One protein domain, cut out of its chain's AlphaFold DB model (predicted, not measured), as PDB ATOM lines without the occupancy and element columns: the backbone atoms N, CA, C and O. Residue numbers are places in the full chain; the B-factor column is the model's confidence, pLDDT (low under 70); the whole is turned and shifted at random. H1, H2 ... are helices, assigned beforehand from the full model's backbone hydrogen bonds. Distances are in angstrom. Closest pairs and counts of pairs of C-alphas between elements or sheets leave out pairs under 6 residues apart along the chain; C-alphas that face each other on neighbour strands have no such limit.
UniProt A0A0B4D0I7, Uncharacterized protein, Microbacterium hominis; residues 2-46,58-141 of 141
ATOM      1  N   LEU A   2      -1.883 -26.660  34.878       87.56
ATOM      2  CA  LEU A   2      -2.831 -27.684  35.376       87.56
ATOM      3  C   LEU A   2      -2.603 -28.100  36.841       87.56
ATOM      4  O   LEU A   2      -3.558 -28.187  37.602       87.56
ATOM      5  N   ALA A   3      -1.345 -28.277  37.261       89.69
ATOM      6  CA  ALA A   3      -1.012 -28.573  38.659       89.69
ATOM      7  C   ALA A   3      -1.475 -27.467  39.627       89.69
ATOM      8  O   ALA A   3      -2.034 -27.752  40.679       89.69
ATOM      9  N   THR A   4      -1.297 -26.200  39.244       91.06
ATOM     10  CA  THR A   4      -1.748 -25.038  40.023       91.06
ATOM     11  C   THR A   4      -3.273 -24.978  40.115       91.06
ATOM     12  O   THR A   4      -3.806 -24.684  41.179       91.06
ATOM     13  N   LEU A   5      -3.981 -25.287  39.023       92.38
ATOM     14  CA  LEU A   5      -5.448 -25.350  39.011       92.38
ATOM     15  C   LEU A   5      -5.969 -26.435  39.959       92.38
ATOM     16  O   LEU A   5      -6.852 -26.157  40.766       92.38
ATOM     17  N   LEU A   6      -5.388 -27.639  39.906       92.12
ATOM     18  CA  LEU A   6      -5.732 -28.725  40.826       92.12
ATOM     19  C   LEU A   6      -5.474 -28.326  42.283       92.12
ATOM     20  O   LEU A   6      -6.334 -28.526  43.135       92.12
ATOM     21  N   PHE A   7      -4.319 -27.718  42.563       93.38
ATOM     22  CA  PHE A   7      -3.991 -27.230  43.902       93.38
ATOM     23  C   PHE A   7      -5.021 -26.211  44.403       93.38
ATOM     24  O   PHE A   7      -5.529 -26.355  45.511       93.38
ATOM     25  N   ASN A   8      -5.383 -25.227  43.577       93.88
ATOM     26  CA  ASN A   8      -6.363 -24.203  43.939       93.88
ATOM     27  C   ASN A   8      -7.765 -24.774  44.186       93.88
ATOM     28  O   ASN A   8      -8.443 -24.305  45.091       93.88
ATOM     29  N   LEU A   9      -8.184 -25.786  43.421       89.75
ATOM     30  CA  LEU A   9      -9.459 -26.479  43.637       89.75
ATOM     31  C   LEU A   9      -9.480 -27.233  44.974       89.75
ATOM     32  O   LEU A   9     -10.490 -27.254  45.666       89.75
ATOM     33  N   VAL A  10      -8.365 -27.863  45.338       91.75
ATOM     34  CA  VAL A  10      -8.312 -28.822  46.448       91.75
ATOM     35  C   VAL A  10      -7.934 -28.171  47.786       91.75
ATOM     36  O   VAL A  10      -8.347 -28.664  48.839       91.75
ATOM     37  N   LYS A  11      -7.147 -27.087  47.783       91.25
ATOM     38  CA  LYS A  11      -6.524 -26.526  48.999       91.25
ATOM     39  C   LYS A  11      -7.521 -26.048  50.064       91.25
ATOM     40  O   LYS A  11      -7.237 -26.221  51.242       91.25
ATOM     41  N   ASP A  12      -8.672 -25.512  49.657       85.81
ATOM     42  CA  ASP A  12      -9.684 -24.961  50.575       85.81
ATOM     43  C   ASP A  12     -10.923 -25.873  50.699       85.81
ATOM     44  O   ASP A  12     -11.908 -25.513  51.342       85.81
ATOM     45  N   PHE A  13     -10.903 -27.058  50.079       87.38
ATOM     46  CA  PHE A  13     -12.042 -27.972  50.088       87.38
ATOM     47  C   PHE A  13     -12.017 -28.874  51.331       87.38
ATOM     48  O   PHE A  13     -11.177 -29.773  51.447       87.38
ATOM     49  N   GLY A  14     -12.937 -28.602  52.264       77.19
ATOM     50  CA  GLY A  14     -13.078 -29.276  53.561       77.19
ATOM     51  C   GLY A  14     -13.852 -30.609  53.585       77.19
ATOM     52  O   GLY A  14     -13.434 -31.496  54.330       77.19
ATOM     53  N   PRO A  15     -14.931 -30.824  52.800       78.12
ATOM     54  CA  PRO A  15     -15.676 -32.084  52.819       78.12
ATOM     55  C   PRO A  15     -14.984 -33.140  51.946       78.12
ATOM     56  O   PRO A  15     -15.437 -33.509  50.863       78.12
ATOM     57  N   ARG A  16     -13.834 -33.620  52.425       82.88
ATOM     58  CA  ARG A  16     -13.032 -34.628  51.734       82.88
ATOM     59  C   ARG A  16     -13.523 -36.031  52.046       82.88
ATOM     60  O   ARG A  16     -13.679 -36.414  53.200       82.88
ATOM     61  N   THR A  17     -13.726 -36.809  50.991       87.56
ATOM     62  CA  THR A  17     -14.001 -38.245  51.069       87.56
ATOM     63  C   THR A  17     -12.807 -39.019  50.524       87.56
ATOM     64  O   THR A  17     -12.055 -38.511  49.692       87.56
ATOM     65  N   THR A  18     -12.651 -40.281  50.925       88.75
ATOM     66  CA  THR A  18     -11.563 -41.137  50.428       88.75
ATOM     67  C   THR A  18     -11.577 -41.260  48.901       88.75
ATOM     68  O   THR A  18     -10.526 -41.233  48.268       88.75
ATOM     69  N   CYS A  19     -12.762 -41.324  48.282       87.75
ATOM     70  CA  CYS A  19     -12.899 -41.341  46.824       87.75
ATOM     71  C   CYS A  19     -12.380 -40.052  46.172       87.75
ATOM     72  O   CYS A  19     -11.717 -40.115  45.139       87.75
ATOM     73  N   PHE A  20     -12.651 -38.892  46.775       91.44
ATOM     74  CA  PHE A  20     -12.150 -37.609  46.289       91.44
ATOM     75  C   PHE A  20     -10.618 -37.552  46.333       91.44
ATOM     76  O   PHE A  20      -9.987 -37.238  45.323       91.44
ATOM     77  N   ASP A  21     -10.015 -37.929  47.464       91.88
ATOM     78  CA  ASP A  21      -8.556 -37.921  47.614       91.88
ATOM     79  C   ASP A  21      -7.874 -38.890  46.630       91.88
ATOM     80  O   ASP A  21      -6.846 -38.548  46.046       91.88
ATOM     81  N   LEU A  22      -8.474 -40.056  46.354       93.94
ATOM     82  CA  LEU A  22      -7.971 -40.985  45.333       93.94
ATOM     83  C   LEU A  22      -7.931 -40.347  43.936       93.94
ATOM     84  O   LEU A  22      -6.929 -40.486  43.231       93.94
ATOM     85  N   ILE A  23      -8.978 -39.619  43.534       92.25
ATOM     86  CA  ILE A  23      -9.018 -38.935  42.230       92.25
ATOM     87  C   ILE A  23      -7.929 -37.857  42.157       92.25
ATOM     88  O   ILE A  23      -7.239 -37.748  41.140       92.25
ATOM     89  N   VAL A  24      -7.730 -37.094  43.236       92.88
ATOM     90  CA  VAL A  24      -6.671 -36.076  43.316       92.88
ATOM     91  C   VAL A  24      -5.284 -36.713  43.196       92.88
ATOM     92  O   VAL A  24      -4.455 -36.226  42.427       92.88
ATOM     93  N   VAL A  25      -5.030 -37.825  43.892       94.88
ATOM     94  CA  VAL A  25      -3.754 -38.556  43.810       94.88
ATOM     95  C   VAL A  25      -3.499 -39.061  42.388       94.88
ATOM     96  O   VAL A  25      -2.397 -38.879  41.864       94.88
ATOM     97  N   VAL A  26      -4.513 -39.628  41.729       94.69
ATOM     98  CA  VAL A  26      -4.410 -40.069  40.329       94.69
ATOM     99  C   VAL A  26      -4.109 -38.889  39.401       94.69
ATOM    100  O   VAL A  26      -3.223 -38.995  38.550       94.69
ATOM    101  N   ALA A  27      -4.778 -37.746  39.581       93.25
ATOM    102  CA  ALA A  27      -4.513 -36.540  38.800       93.25
ATOM    103  C   ALA A  27      -3.062 -36.055  38.975       93.25
ATOM    104  O   ALA A  27      -2.381 -35.776  37.986       93.25
ATOM    105  N   CYS A  28      -2.558 -36.021  40.211       94.62
ATOM    106  CA  CYS A  28      -1.170 -35.670  40.515       94.62
ATOM    107  C   CYS A  28      -0.170 -36.632  39.859       94.62
ATOM    108  O   CYS A  28       0.795 -36.182  39.240       94.62
ATOM    109  N   ALA A  29      -0.413 -37.943  39.942       95.38
ATOM    110  CA  ALA A  29       0.445 -38.950  39.323       95.38
ATOM    111  C   ALA A  29       0.501 -38.783  37.796       95.38
ATOM    112  O   ALA A  29       1.582 -38.786  37.207       95.38
ATOM    113  N   LEU A  30      -0.647 -38.560  37.149       93.06
ATOM    114  CA  LEU A  30      -0.719 -38.332  35.703       93.06
ATOM    115  C   LEU A  30      -0.002 -37.046  35.277       93.06
ATOM    116  O   LEU A  30       0.692 -37.049  34.259       93.06
ATOM    117  N   LEU A  31      -0.115 -35.967  36.060       93.38
ATOM    118  CA  LEU A  31       0.628 -34.726  35.819       93.38
ATOM    119  C   LEU A  31       2.139 -34.933  35.942       93.38
ATOM    120  O   LEU A  31       2.890 -34.444  35.097       93.38
ATOM    121  N   PHE A  32       2.584 -35.674  36.960       95.25
ATOM    122  CA  PHE A  32       3.997 -35.994  37.142       95.25
ATOM    123  C   PHE A  32       4.535 -36.819  35.971       95.25
ATOM    124  O   PHE A  32       5.553 -36.461  35.381       95.25
ATOM    125  N   VAL A  33       3.814 -37.871  35.569       93.75
ATOM    126  CA  VAL A  33       4.177 -38.701  34.412       93.75
ATOM    127  C   VAL A  33       4.213 -37.868  33.132       93.75
ATOM    128  O   VAL A  33       5.167 -37.978  32.368       93.75
ATOM    129  N   ALA A  34       3.221 -37.007  32.889       92.56
ATOM    130  CA  ALA A  34       3.218 -36.126  31.723       92.56
ATOM    131  C   ALA A  34       4.447 -35.200  31.712       92.56
ATOM    132  O   ALA A  34       5.124 -35.096  30.690       92.56
ATOM    133  N   GLY A  35       4.776 -34.586  32.852       91.88
ATOM    134  CA  GLY A  35       5.963 -33.741  33.002       91.88
ATOM    135  C   GLY A  35       7.268 -34.503  32.766       91.88
ATOM    136  O   GLY A  35       8.114 -34.045  31.996       91.88
ATOM    137  N   ALA A  36       7.408 -35.690  33.358       92.38
ATOM    138  CA  ALA A  36       8.576 -36.549  33.191       92.38
ATOM    139  C   ALA A  36       8.753 -36.999  31.734       92.38
ATOM    140  O   ALA A  36       9.860 -36.950  31.204       92.38
ATOM    141  N   LEU A  37       7.666 -37.378  31.055       90.88
ATOM    142  CA  LEU A  37       7.701 -37.770  29.646       90.88
ATOM    143  C   LEU A  37       8.048 -36.595  28.730       90.88
ATOM    144  O   LEU A  37       8.840 -36.767  27.805       90.88
ATOM    145  N   CYS A  38       7.521 -35.399  29.001       89.06
ATOM    146  CA  CYS A  38       7.925 -34.188  28.289       89.06
ATOM    147  C   CYS A  38       9.426 -33.929  28.471       89.06
ATOM    148  O   CYS A  38      10.146 -33.801  27.478       89.06
ATOM    149  N   ALA A  39       9.921 -33.936  29.712       88.94
ATOM    150  CA  ALA A  39      11.344 -33.768  30.001       88.94
ATOM    151  C   ALA A  39      12.196 -34.824  29.281       88.94
ATOM    152  O   ALA A  39      13.182 -34.479  28.638       88.94
ATOM    153  N   TRP A  40      11.768 -36.087  29.287       86.44
ATOM    154  CA  TRP A  40      12.439 -37.182  28.586       86.44
ATOM    155  C   TRP A  40      12.473 -36.991  27.064       86.44
ATOM    156  O   TRP A  40      13.482 -37.270  26.424       86.44
ATOM    157  N   THR A  41      11.391 -36.493  26.456       86.38
ATOM    158  CA  THR A  41      11.362 -36.216  25.007       86.38
ATOM    159  C   THR A  41      12.276 -35.065  24.588       86.38
ATOM    160  O   THR A  41      12.772 -35.061  23.458       86.38
ATOM    161  N   LEU A  42      12.483 -34.099  25.490       81.62
ATOM    162  CA  LEU A  42      13.305 -32.905  25.287       81.62
ATOM    163  C   LEU A  42      14.772 -33.127  25.662       81.62
ATOM    164  O   LEU A  42      15.637 -32.436  25.124       81.62
ATOM    165  N   ALA A  43      15.050 -34.071  26.565       81.12
ATOM    166  CA  ALA A  43      16.396 -34.372  27.019       81.12
ATOM    167  C   ALA A  43      17.293 -34.694  25.809       81.12
ATOM    168  O   ALA A  43      16.932 -35.533  24.972       81.12
ATOM    169  N   PRO A  44      18.446 -34.011  25.675       64.12
ATOM    170  CA  PRO A  44      19.359 -34.265  24.578       64.12
ATOM    171  C   PRO A  44      19.868 -35.698  24.709       64.12
ATOM    172  O   PRO A  44      20.469 -36.084  25.708       64.12
ATOM    173  N   ARG A  45      19.584 -36.505  23.691       63.78
ATOM    174  CA  ARG A  45      19.996 -37.903  23.631       63.78
ATOM    175  C   ARG A  45      21.444 -37.929  23.143       63.78
ATOM    176  O   ARG A  45      21.699 -38.097  21.959       63.78
ATOM    177  N   THR A  46      22.376 -37.626  24.044       58.19
ATOM    178  CA  THR A  46      23.816 -37.540  23.740       58.19
ATOM    179  C   THR A  46      24.498 -38.902  23.662       58.19
ATOM    180  O   THR A  46      25.656 -38.949  23.285       58.19
ATOM    181  N   ASN A  58      31.092 -37.164  11.365       62.88
ATOM    182  CA  ASN A  58      29.814 -37.372  10.680       62.88
ATOM    183  C   ASN A  58      29.422 -36.100   9.892       62.88
ATOM    184  O   ASN A  58      29.014 -35.097  10.489       62.88
ATOM    185  N   ARG A  59      29.624 -36.117   8.566       67.94
ATOM    186  CA  ARG A  59      29.731 -34.907   7.724       67.94
ATOM    187  C   ARG A  59      28.399 -34.202   7.496       67.94
ATOM    188  O   ARG A  59      28.400 -32.991   7.330       67.94
ATOM    189  N   LEU A  60      27.271 -34.918   7.547       73.00
ATOM    190  CA  LEU A  60      25.938 -34.306   7.375       73.00
ATOM    191  C   LEU A  60      25.166 -34.142   8.710       73.00
ATOM    192  O   LEU A  60      24.091 -33.549   8.737       73.00
ATOM    193  N   PHE A  61      25.712 -34.619   9.841       75.75
ATOM    194  CA  PHE A  61      25.025 -34.549  11.134       75.75
ATOM    195  C   PHE A  61      25.174 -33.164  11.766       75.75
ATOM    196  O   PHE A  61      26.274 -32.741  12.123       75.75
ATOM    197  N   PHE A  62      24.056 -32.474  11.997       73.12
ATOM    198  CA  PHE A  62      24.031 -31.095  12.504       73.12
ATOM    199  C   PHE A  62      24.836 -30.875  13.800       73.12
ATOM    200  O   PHE A  62      25.476 -29.832  13.962       73.12
ATOM    201  N   GLY A  63      24.858 -31.852  14.715       70.62
ATOM    202  CA  GLY A  63      25.662 -31.769  15.942       70.62
ATOM    203  C   GLY A  63      27.170 -31.790  15.669       70.62
ATOM    204  O   GLY A  63      27.921 -31.027  16.269       70.62
ATOM    205  N   SER A  64      27.607 -32.598  14.702       72.06
ATOM    206  CA  SER A  64      29.000 -32.652  14.251       72.06
ATOM    207  C   SER A  64      29.373 -31.389  13.474       72.06
ATOM    208  O   SER A  64      30.418 -30.799  13.734       72.06
ATOM    209  N   ILE A  65      28.491 -30.906  12.594       76.88
ATOM    210  CA  ILE A  65      28.723 -29.689  11.805       76.88
ATOM    211  C   ILE A  65      28.886 -28.473  12.721       76.88
ATOM    212  O   ILE A  65      29.854 -27.721  12.614       76.88
ATOM    213  N   SER A  66      27.961 -28.294  13.665       79.44
ATOM    214  CA  SER A  66      27.994 -27.164  14.601       79.44
ATOM    215  C   SER A  66      29.199 -27.193  15.544       79.44
ATOM    216  O   SER A  66      29.680 -26.129  15.928       79.44
ATOM    217  N   LYS A  67      29.709 -28.383  15.892       78.25
ATOM    218  CA  LYS A  67      30.909 -28.551  16.721       78.25
ATOM    219  C   LYS A  67      32.200 -28.326  15.927       78.25
ATOM    220  O   LYS A  67      33.073 -27.611  16.404       78.25
ATOM    221  N   ASN A  68      32.312 -28.912  14.735       76.50
ATOM    222  CA  ASN A  68      33.561 -28.961  13.965       76.50
ATOM    223  C   ASN A  68      33.738 -27.788  12.982       76.50
ATOM    224  O   ASN A  68      34.865 -27.452  12.637       76.50
ATOM    225  N   PHE A  69      32.655 -27.124  12.564       81.00
ATOM    226  CA  PHE A  69      32.683 -26.023  11.585       81.00
ATOM    227  C   PHE A  69      32.142 -24.703  12.154       81.00
ATOM    228  O   PHE A  69      31.712 -23.812  11.414       81.00
ATOM    229  N   LYS A  70      32.157 -24.539  13.483       81.50
ATOM    230  CA  LYS A  70      31.724 -23.298  14.138       81.50
ATOM    231  C   LYS A  70      32.560 -22.116  13.638       81.50
ATOM    232  O   LYS A  70      33.760 -22.058  13.875       81.50
ATOM    233  N   GLY A  71      31.924 -21.169  12.950       82.62
ATOM    234  CA  GLY A  71      32.607 -20.005  12.368       82.62
ATOM    235  C   GLY A  71      33.376 -20.284  11.069       82.62
ATOM    236  O   GLY A  71      33.872 -19.339  10.469       82.62
ATOM    237  N   ASN A  72      33.418 -21.532  10.586       82.69
ATOM    238  CA  ASN A  72      34.090 -21.924   9.345       82.69
ATOM    239  C   ASN A  72      33.089 -22.483   8.320       82.69
ATOM    240  O   ASN A  72      33.123 -23.656   7.946       82.69
ATOM    241  N   ARG A  73      32.163 -21.625   7.871       79.19
ATOM    242  CA  ARG A  73      31.216 -21.967   6.796       79.19
ATOM    243  C   ARG A  73      31.908 -22.354   5.479       79.19
ATOM    244  O   ARG A  73      31.464 -23.340   4.901       79.19
ATOM    245  N   PRO A  74      32.956 -21.650   5.005       84.94
ATOM    246  CA  PRO A  74      33.640 -22.015   3.762       84.94
ATOM    247  C   PRO A  74      34.237 -23.425   3.801       84.94
ATOM    248  O   PRO A  74      33.978 -24.208   2.897       84.94
ATOM    249  N   GLY A  75      34.905 -23.809   4.895       81.00
ATOM    250  CA  GLY A  75      35.452 -25.163   5.026       81.00
ATOM    251  C   GLY A  75      34.385 -26.264   5.037       81.00
ATOM    252  O   GLY A  75      34.654 -27.385   4.623       81.00
ATOM    253  N   TYR A  76      33.154 -25.959   5.461       82.19
ATOM    254  CA  TYR A  76      32.043 -26.906   5.340       82.19
ATOM    255  C   TYR A  76      31.545 -27.048   3.891       82.19
ATOM    256  O   TYR A  76      31.160 -28.141   3.481       82.19
ATOM    257  N   VAL A  77      31.586 -25.971   3.097       83.81
ATOM    258  CA  VAL A  77      31.250 -26.021   1.663       83.81
ATOM    259  C   VAL A  77      32.213 -26.945   0.918       83.81
ATOM    260  O   VAL A  77      31.749 -27.762   0.129       83.81
ATOM    261  N   ASP A  78      33.510 -26.894   1.226       83.44
ATOM    262  CA  ASP A  78      34.516 -27.774   0.609       83.44
ATOM    263  C   ASP A  78      34.271 -29.256   0.934       83.44
ATOM    264  O   ASP A  78      34.404 -30.126   0.068       83.44
ATOM    265  N   VAL A  79      33.835 -29.552   2.163       83.06
ATOM    266  CA  VAL A  79      33.442 -30.910   2.570       83.06
ATOM    267  C   VAL A  79      32.234 -31.393   1.772       83.06
ATOM    268  O   VAL A  79      32.246 -32.521   1.285       83.06
ATOM    269  N   ILE A  80      31.217 -30.549   1.580       82.62
ATOM    270  CA  ILE A  80      30.035 -30.895   0.773       82.62
ATOM    271  C   ILE A  80      30.383 -31.041  -0.708       82.62
ATOM    272  O   ILE A  80      29.893 -31.964  -1.359       82.62
ATOM    273  N   HIS A  81      31.243 -30.177  -1.243       84.12
ATOM    274  CA  HIS A  81      31.704 -30.261  -2.625       84.12
ATOM    275  C   HIS A  81      32.455 -31.574  -2.879       84.12
ATOM    276  O   HIS A  81      32.189 -32.258  -3.863       84.12
ATOM    277  N   THR A  82      33.328 -31.970  -1.948       83.06
ATOM    278  CA  THR A  82      34.048 -33.251  -1.999       83.06
ATOM    279  C   THR A  82      33.085 -34.435  -1.918       83.06
ATOM    280  O   THR A  82      33.185 -35.350  -2.724       83.06
ATOM    281  N   LEU A  83      32.103 -34.390  -1.010       80.00
ATOM    282  CA  LEU A  83      31.096 -35.449  -0.880       80.00
ATOM    283  C   LEU A  83      30.235 -35.583  -2.142       80.00
ATOM    284  O   LEU A  83      29.871 -36.679  -2.530       80.00
ATOM    285  N   THR A  84      29.922 -34.471  -2.806       82.56
ATOM    286  CA  THR A  84      29.104 -34.472  -4.031       82.56
ATOM    287  C   THR A  84      29.875 -35.002  -5.246       82.56
ATOM    288  O   THR A  84      29.259 -35.450  -6.211       82.56
ATOM    289  N   ALA A  85      31.212 -34.984  -5.204       87.38
ATOM    290  CA  ALA A  85      32.057 -35.567  -6.243       87.38
ATOM    291  C   ALA A  85      32.075 -37.110  -6.215       87.38
ATOM    292  O   ALA A  85      32.425 -37.714  -7.226       87.38
ATOM    293  N   ASP A  86      31.656 -37.731  -5.104       85.31
ATOM    294  CA  ASP A  86      31.441 -39.177  -4.968       85.31
ATOM    295  C   ASP A  86      29.961 -39.469  -4.611       85.31
ATOM    296  O   ASP A  86      29.573 -39.484  -3.437       85.31
ATOM    297  N   PRO A  87      29.092 -39.685  -5.620       83.12
ATOM    298  CA  PRO A  87      27.659 -39.891  -5.405       83.12
ATOM    299  C   PRO A  87      27.331 -41.135  -4.566       83.12
ATOM    300  O   PRO A  87      26.298 -41.157  -3.887       83.12
ATOM    301  N   ASP A  88      28.181 -42.163  -4.607       84.69
ATOM    302  CA  ASP A  88      27.980 -43.412  -3.871       84.69
ATOM    303  C   ASP A  88      28.293 -43.221  -2.379       84.69
ATOM    304  O   ASP A  88      27.534 -43.688  -1.520       84.69
ATOM    305  N   GLU A  89      29.366 -42.488  -2.052       80.31
ATOM    306  CA  GLU A  89      29.690 -42.086  -0.675       80.31
ATOM    307  C   GLU A  89      28.603 -41.161  -0.100       80.31
ATOM    308  O   GLU A  89      28.088 -41.411   0.994       80.31
ATOM    309  N   LEU A  90      28.158 -40.163  -0.873       83.38
ATOM    310  CA  LEU A  90      27.077 -39.257  -0.470       83.38
ATOM    311  C   LEU A  90      25.772 -40.006  -0.178       83.38
ATOM    312  O   LEU A  90      25.123 -39.760   0.841       83.38
ATOM    313  N   THR A  91      25.378 -40.929  -1.059       85.44
ATOM    314  CA  THR A  91      24.140 -41.704  -0.892       85.44
ATOM    315  C   THR A  91      24.202 -42.576   0.359       85.44
ATOM    316  O   THR A  91      23.215 -42.676   1.094       85.44
ATOM    317  N   ARG A  92      25.365 -43.170   0.652       82.12
ATOM    318  CA  ARG A  92      25.587 -43.974   1.859       82.12
ATOM    319  C   ARG A  92      25.463 -43.138   3.133       82.12
ATOM    320  O   ARG A  92      24.766 -43.548   4.064       82.12
ATOM    321  N   ASP A  93      26.086 -41.965   3.160       81.31
ATOM    322  CA  ASP A  93      26.041 -41.058   4.308       81.31
ATOM    323  C   ASP A  93      24.635 -40.490   4.546       81.31
ATOM    324  O   ASP A  93      24.160 -40.440   5.687       81.31
ATOM    325  N   LEU A  94      23.924 -40.145   3.467       83.75
ATOM    326  CA  LEU A  94      22.519 -39.745   3.522       83.75
ATOM    327  C   LEU A  94      21.638 -40.873   4.058       83.75
ATOM    328  O   LEU A  94      20.837 -40.639   4.963       83.75
ATOM    329  N   ALA A  95      21.791 -42.096   3.546       82.94
ATOM    330  CA  ALA A  95      21.010 -43.245   3.993       82.94
ATOM    331  C   ALA A  95      21.210 -43.517   5.493       82.94
ATOM    332  O   ALA A  95      20.225 -43.699   6.216       82.94
ATOM    333  N   ARG A  96      22.459 -43.462   5.980       80.69
ATOM    334  CA  ARG A  96      22.789 -43.630   7.405       80.69
ATOM    335  C   ARG A  96      22.068 -42.594   8.267       80.69
ATOM    336  O   ARG A  96      21.415 -42.944   9.251       80.69
ATOM    337  N   GLN A  97      22.110 -41.322   7.876       82.06
ATOM    338  CA  GLN A  97      21.486 -40.256   8.659       82.06
ATOM    339  C   GLN A  97      19.970 -40.216   8.564       82.06
ATOM    340  O   GLN A  97      19.315 -39.943   9.567       82.06
ATOM    341  N   ILE A  98      19.392 -40.498   7.396       84.31
ATOM    342  CA  ILE A  98      17.941 -40.627   7.252       84.31
ATOM    343  C   ILE A  98      17.449 -41.740   8.178       84.31
ATOM    344  O   ILE A  98      16.483 -41.532   8.915       84.31
ATOM    345  N   HIS A  99      18.144 -42.879   8.211       84.31
ATOM    346  CA  HIS A  99      17.804 -43.983   9.101       84.31
ATOM    347  C   HIS A  99      17.926 -43.596  10.586       84.31
ATOM    348  O   HIS A  99      16.972 -43.778  11.349       84.31
ATOM    349  N   ALA A 100      19.052 -43.003  10.997       81.25
ATOM    350  CA  ALA A 100      19.267 -42.559  12.376       81.25
ATOM    351  C   ALA A 100      18.225 -41.512  12.818       81.25
ATOM    352  O   ALA A 100      17.586 -41.655  13.866       81.25
ATOM    353  N   ASN A 101      17.964 -40.503  11.982       82.88
ATOM    354  CA  ASN A 101      16.956 -39.476  12.244       82.88
ATOM    355  C   ASN A 101      15.548 -40.076  12.323       82.88
ATOM    356  O   ASN A 101      14.782 -39.714  13.218       82.88
ATOM    357  N   ALA A 102      15.208 -41.028  11.450       83.50
ATOM    358  CA  ALA A 102      13.925 -41.725  11.487       83.50
ATOM    359  C   ALA A 102      13.751 -42.547  12.776       83.50
ATOM    360  O   ALA A 102      12.679 -42.502  13.393       83.50
ATOM    361  N   LYS A 103      14.800 -43.244  13.239       84.38
ATOM    362  CA  LYS A 103      14.805 -43.998  14.509       84.38
ATOM    363  C   LYS A 103      14.566 -43.067  15.703       84.38
ATOM    364  O   LYS A 103      13.663 -43.317  16.512       84.38
ATOM    365  N   ILE A 104      15.308 -41.961  15.784       82.62
ATOM    366  CA  ILE A 104      15.179 -40.967  16.862       82.62
ATOM    367  C   ILE A 104      13.793 -40.313  16.839       82.62
ATOM    368  O   ILE A 104      13.126 -40.251  17.877       82.62
ATOM    369  N   ALA A 105      13.327 -39.860  15.671       84.38
ATOM    370  CA  ALA A 105      12.017 -39.233  15.510       84.38
ATOM    371  C   ALA A 105      10.883 -40.181  15.924       84.38
ATOM    372  O   ALA A 105       9.991 -39.788  16.677       84.38
ATOM    373  N   THR A 106      10.955 -41.450  15.519       86.31
ATOM    374  CA  THR A 106       9.964 -42.471  15.889       86.31
ATOM    375  C   THR A 106       9.936 -42.704  17.400       86.31
ATOM    376  O   THR A 106       8.859 -42.765  18.002       86.31
ATOM    377  N   SER A 107      11.106 -42.782  18.047       83.50
ATOM    378  CA  SER A 107      11.178 -42.910  19.505       83.50
ATOM    379  C   SER A 107      10.599 -41.680  20.210       83.50
ATOM    380  O   SER A 107       9.790 -41.850  21.124       83.50
ATOM    381  N   LYS A 108      10.960 -40.460  19.788       85.56
ATOM    382  CA  LYS A 108      10.430 -39.212  20.366       85.56
ATOM    383  C   LYS A 108       8.915 -39.120  20.209       85.56
ATOM    384  O   LYS A 108       8.217 -38.818  21.173       85.56
ATOM    385  N   MET A 109       8.399 -39.472  19.032       87.88
ATOM    386  CA  MET A 109       6.965 -39.490  18.750       87.88
ATOM    387  C   MET A 109       6.215 -40.458  19.674       87.88
ATOM    388  O   MET A 109       5.135 -40.139  20.167       87.88
ATOM    389  N   ARG A 110       6.787 -41.637  19.960       89.25
ATOM    390  CA  ARG A 110       6.178 -42.611  20.880       89.25
ATOM    391  C   ARG A 110       6.033 -42.044  22.293       89.25
ATOM    392  O   ARG A 110       4.949 -42.129  22.862       89.25
ATOM    393  N   TRP A 111       7.093 -41.459  22.844       86.44
ATOM    394  CA  TRP A 111       7.063 -40.869  24.186       86.44
ATOM    395  C   TRP A 111       6.172 -39.623  24.254       86.44
ATOM    396  O   TRP A 111       5.427 -39.461  25.217       86.44
ATOM    397  N   SER A 112       6.155 -38.808  23.197       90.00
ATOM    398  CA  SER A 112       5.251 -37.658  23.081       90.00
ATOM    399  C   SER A 112       3.777 -38.083  23.096       90.00
ATOM    400  O   SER A 112       2.979 -37.507  23.834       90.00
ATOM    401  N   LYS A 113       3.411 -39.165  22.390       92.56
ATOM    402  CA  LYS A 113       2.054 -39.740  22.464       92.56
ATOM    403  C   LYS A 113       1.674 -40.141  23.890       92.56
ATOM    404  O   LYS A 113       0.551 -39.875  24.311       92.56
ATOM    405  N   TRP A 114       2.584 -40.767  24.638       92.81
ATOM    406  CA  TRP A 114       2.331 -41.111  26.041       92.81
ATOM    407  C   TRP A 114       2.183 -39.868  26.925       92.81
ATOM    408  O   TRP A 114       1.260 -39.825  27.733       92.81
ATOM    409  N   ALA A 115       3.005 -38.833  26.722       91.44
ATOM    410  CA  ALA A 115       2.888 -37.567  27.449       91.44
ATOM    411  C   ALA A 115       1.515 -36.910  27.227       91.44
ATOM    412  O   ALA A 115       0.855 -36.514  28.189       91.44
ATOM    413  N   ILE A 116       1.055 -36.866  25.972       93.50
ATOM    414  CA  ILE A 116      -0.260 -36.328  25.597       93.50
ATOM    415  C   ILE A 116      -1.381 -37.124  26.271       93.50
ATOM    416  O   ILE A 116      -2.280 -36.535  26.868       93.50
ATOM    417  N   ARG A 117      -1.323 -38.462  26.229       95.06
ATOM    418  CA  ARG A 117      -2.330 -39.320  26.874       95.06
ATOM    419  C   ARG A 117      -2.401 -39.075  28.382       95.06
ATOM    420  O   ARG A 117      -3.501 -38.949  28.915       95.06
ATOM    421  N   SER A 118      -1.255 -38.947  29.049       93.25
ATOM    422  CA  SER A 118      -1.199 -38.629  30.480       93.25
ATOM    423  C   SER A 118      -1.758 -37.238  30.786       93.25
ATOM    424  O   SER A 118      -2.519 -37.083  31.737       93.25
ATOM    425  N   ALA A 119      -1.457 -36.234  29.957       92.81
ATOM    426  CA  ALA A 119      -1.980 -34.878  30.121       92.81
ATOM    427  C   ALA A 119      -3.506 -34.800  29.931       92.81
ATOM    428  O   ALA A 119      -4.185 -34.101  30.689       92.81
ATOM    429  N   ILE A 120      -4.057 -35.548  28.967       96.06
ATOM    430  CA  ILE A 120      -5.510 -35.673  28.774       96.06
ATOM    431  C   ILE A 120      -6.141 -36.328  30.005       96.06
ATOM    432  O   ILE A 120      -7.074 -35.767  30.573       96.06
ATOM    433  N   GLY A 121      -5.592 -37.455  30.473       95.00
ATOM    434  CA  GLY A 121      -6.095 -38.139  31.666       95.00
ATOM    435  C   GLY A 121      -6.080 -37.249  32.914       95.00
ATOM    436  O   GLY A 121      -7.069 -37.190  33.642       95.00
ATOM    437  N   ALA A 122      -4.994 -36.498  33.128       94.19
ATOM    438  CA  ALA A 122      -4.907 -35.521  34.210       94.19
ATOM    439  C   ALA A 122      -5.994 -34.444  34.094       94.19
ATOM    440  O   ALA A 122      -6.665 -34.137  35.074       94.19
ATOM    441  N   SER A 123      -6.198 -33.899  32.892       93.31
ATOM    442  CA  SER A 123      -7.224 -32.880  32.634       93.31
ATOM    443  C   SER A 123      -8.631 -33.400  32.941       93.31
ATOM    444  O   SER A 123      -9.412 -32.707  33.591       93.31
ATOM    445  N   THR A 124      -8.942 -34.637  32.546       96.12
ATOM    446  CA  THR A 124     -10.222 -35.287  32.863       96.12
ATOM    447  C   THR A 124     -10.410 -35.464  34.367       96.12
ATOM    448  O   THR A 124     -11.470 -35.127  34.888       96.12
ATOM    449  N   ALA A 125      -9.390 -35.933  35.090       93.75
ATOM    450  CA  ALA A 125      -9.473 -36.097  36.540       93.75
ATOM    451  C   ALA A 125      -9.681 -34.752  37.264       93.75
ATOM    452  O   ALA A 125     -10.513 -34.661  38.164       93.75
ATOM    453  N   ILE A 126      -8.999 -33.687  36.824       93.94
ATOM    454  CA  ILE A 126      -9.197 -32.324  37.347       93.94
ATOM    455  C   ILE A 126     -10.633 -31.842  37.098       93.94
ATOM    456  O   ILE A 126     -11.240 -31.249  37.988       93.94
ATOM    457  N   ALA A 127     -11.200 -32.114  35.918       95.25
ATOM    458  CA  ALA A 127     -12.587 -31.761  35.617       95.25
ATOM    459  C   ALA A 127     -13.577 -32.482  36.546       95.25
ATOM    460  O   ALA A 127     -14.502 -31.855  37.058       95.25
ATOM    461  N   VAL A 128     -13.352 -33.771  36.831       94.44
ATOM    462  CA  VAL A 128     -14.164 -34.528  37.798       94.44
ATOM    463  C   VAL A 128     -14.057 -33.925  39.200       94.44
ATOM    464  O   VAL A 128     -15.081 -33.719  39.844       94.44
ATOM    465  N   VAL A 129     -12.847 -33.579  39.657       93.19
ATOM    466  CA  VAL A 129     -12.632 -32.895  40.947       93.19
ATOM    467  C   VAL A 129     -13.434 -31.593  41.017       93.19
ATOM    468  O   VAL A 129     -14.137 -31.365  41.998       93.19
ATOM    469  N   ALA A 130     -13.385 -30.769  39.969       93.62
ATOM    470  CA  ALA A 130     -14.133 -29.514  39.915       93.62
ATOM    471  C   ALA A 130     -15.656 -29.731  39.986       93.62
ATOM    472  O   ALA A 130     -16.343 -29.012  40.712       93.62
ATOM    473  N   ILE A 131     -16.181 -30.740  39.280       93.94
ATOM    474  CA  ILE A 131     -17.609 -31.096  39.319       93.94
ATOM    475  C   ILE A 131     -18.019 -31.549  40.723       93.94
ATOM    476  O   ILE A 131     -19.030 -31.080  41.238       93.94
ATOM    477  N   LEU A 132     -17.236 -32.427  41.360       91.62
ATOM    478  CA  LEU A 132     -17.529 -32.918  42.710       91.62
ATOM    479  C   LEU A 132     -17.574 -31.775  43.727       91.62
ATOM    480  O   LEU A 132     -18.520 -31.699  44.505       91.62
ATOM    481  N   ILE A 133     -16.607 -30.854  43.667       91.69
ATOM    482  CA  ILE A 133     -16.596 -29.653  44.513       91.69
ATOM    483  C   ILE A 133     -17.856 -28.815  44.272       91.69
ATOM    484  O   ILE A 133     -18.503 -28.393  45.229       91.69
ATOM    485  N   GLY A 134     -18.237 -28.603  43.008       90.88
ATOM    486  CA  GLY A 134     -19.446 -27.858  42.652       90.88
ATOM    487  C   GLY A 134     -20.728 -28.484  43.211       90.88
ATOM    488  O   GLY A 134     -21.562 -27.774  43.771       90.88
ATOM    489  N   ILE A 135     -20.863 -29.811  43.123       90.50
ATOM    490  CA  ILE A 135     -22.011 -30.545  43.677       90.50
ATOM    491  C   ILE A 135     -22.034 -30.442  45.206       90.50
ATOM    492  O   ILE A 135     -23.078 -30.136  45.776       90.50
ATOM    493  N   SER A 136     -20.897 -30.657  45.875       87.75
ATOM    494  CA  SER A 136     -20.811 -30.562  47.337       87.75
ATOM    495  C   SER A 136     -21.144 -29.162  47.849       87.75
ATOM    496  O   SER A 136     -21.882 -29.031  48.822       87.75
ATOM    497  N   ASN A 137     -20.674 -28.116  47.164       87.00
ATOM    498  CA  ASN A 137     -21.001 -26.736  47.516       87.00
ATOM    499  C   ASN A 137     -22.495 -26.427  47.316       87.00
ATOM    500  O   ASN A 137     -23.055 -25.650  48.078       87.00
ATOM    501  N   SER A 138     -23.149 -27.048  46.329       83.25
ATOM    502  CA  SER A 138     -24.588 -26.878  46.084       83.25
ATOM    503  C   SER A 138     -25.480 -27.598  47.101       83.25
ATOM    504  O   SER A 138     -26.649 -27.246  47.208       83.25
ATOM    505  N   GLN A 139     -24.978 -28.626  47.792       73.25
ATOM    506  CA  GLN A 139     -25.740 -29.386  48.795       73.25
ATOM    507  C   GLN A 139     -25.568 -28.842  50.219       73.25
ATOM    508  O   GLN A 139     -26.377 -29.154  51.088       73.25
ATOM    509  N   GLY A 140     -24.505 -28.070  50.468       59.91
ATOM    510  CA  GLY A 140     -24.221 -27.436  51.760       59.91
ATOM    511  C   GLY A 140     -24.632 -25.963  51.861       59.91
ATOM    512  O   GLY A 140     -24.252 -25.323  52.840       59.91
ATOM    513  N   GLY A 141     -25.329 -25.427  50.852       49.09
ATOM    514  CA  GLY A 141     -25.857 -24.057  50.807       49.09
ATOM    515  C   GLY A 141     -27.352 -23.977  51.079       49.09
ATOM    516  O   GLY A 141     -28.041 -25.007  50.904       49.09
TER     517      GLY A 141
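What this domain is: This is residues 2 to 46 and 58 to 141 of the 141 residues of an uncharacterized protein of Microbacterium hominis (UniProt A0A0B4D0I7). One very long helix, H5, makes the length of a rod, with H2 and the short H1 packed along its later part as a three-helix bundle. At the other end of the rod H4 turns off H5 at a steep angle, making a corner, with the small H3 near H4 and away from the bundle. The printed part has 129 residues with five named helices, H1 to H5 in chain order, and no named strand; its class is all helix. It is extended, with a radius of gyration of the C-alphas of 25.4 A and spans of 82 by 28 by 19 A.

Where its parts are: H1, residues 2 to 11, begins at C-alpha 2 (-2.831, -27.684, 35.376). H2, residues 18 to 42, is 36.3 A long. H3 is residues 62 to 68, and H4 is residues 73 to 85, 18.9 A long. H5, residues 87 to 139, runs 76.8 A from C-alpha 87 (27.659, -39.891, -5.405) to C-alpha 139 (-25.740, -29.386, 48.795).

How they stand to each other: H1, H2 and H5 form an up and down bundle, each helix running against the one before it. H1 and H2, a hairpin, touch at a shallow tilt of 22 degrees; their closest C-alphas, Ala 3 and Leu 31, are 7.0 A apart. H5, the hub, touches H2 with residues 108 to 132 alone, closest at the C-alphas of Ala 34 and Ala 115, 4.5 A. H5 touches H1 with residues 123 to 133 alone, closest at the C-alphas of Leu 6 and Ile 126, 6.1 A. H4 and H5 only just touch, with 3 pairs of C-alphas within 8 A, and only at the corner; the closest are those of Leu 83 and Leu 90, 5.6 A. H3 and H4 are close but not clearly touching, with the C-alphas of Ile 65 and Tyr 76 7.8 A apart. H3 and H5 are apart. In H1, H2, H3, H4 and H5 every O i to N i+4 pair is within hydrogen-bond range.

The domain as a whole: The C-alphas farthest apart, of Ala 85 and Gly 141, are 82.1 A apart. Residues 47 to 57 are not printed; C-alphas 46 and 58 are 14.4 A apart across the cut. Of the links printed whole, none is long. The pLDDT is under 70 at residues 44 to 46, 58 to 59 and 140 to 141.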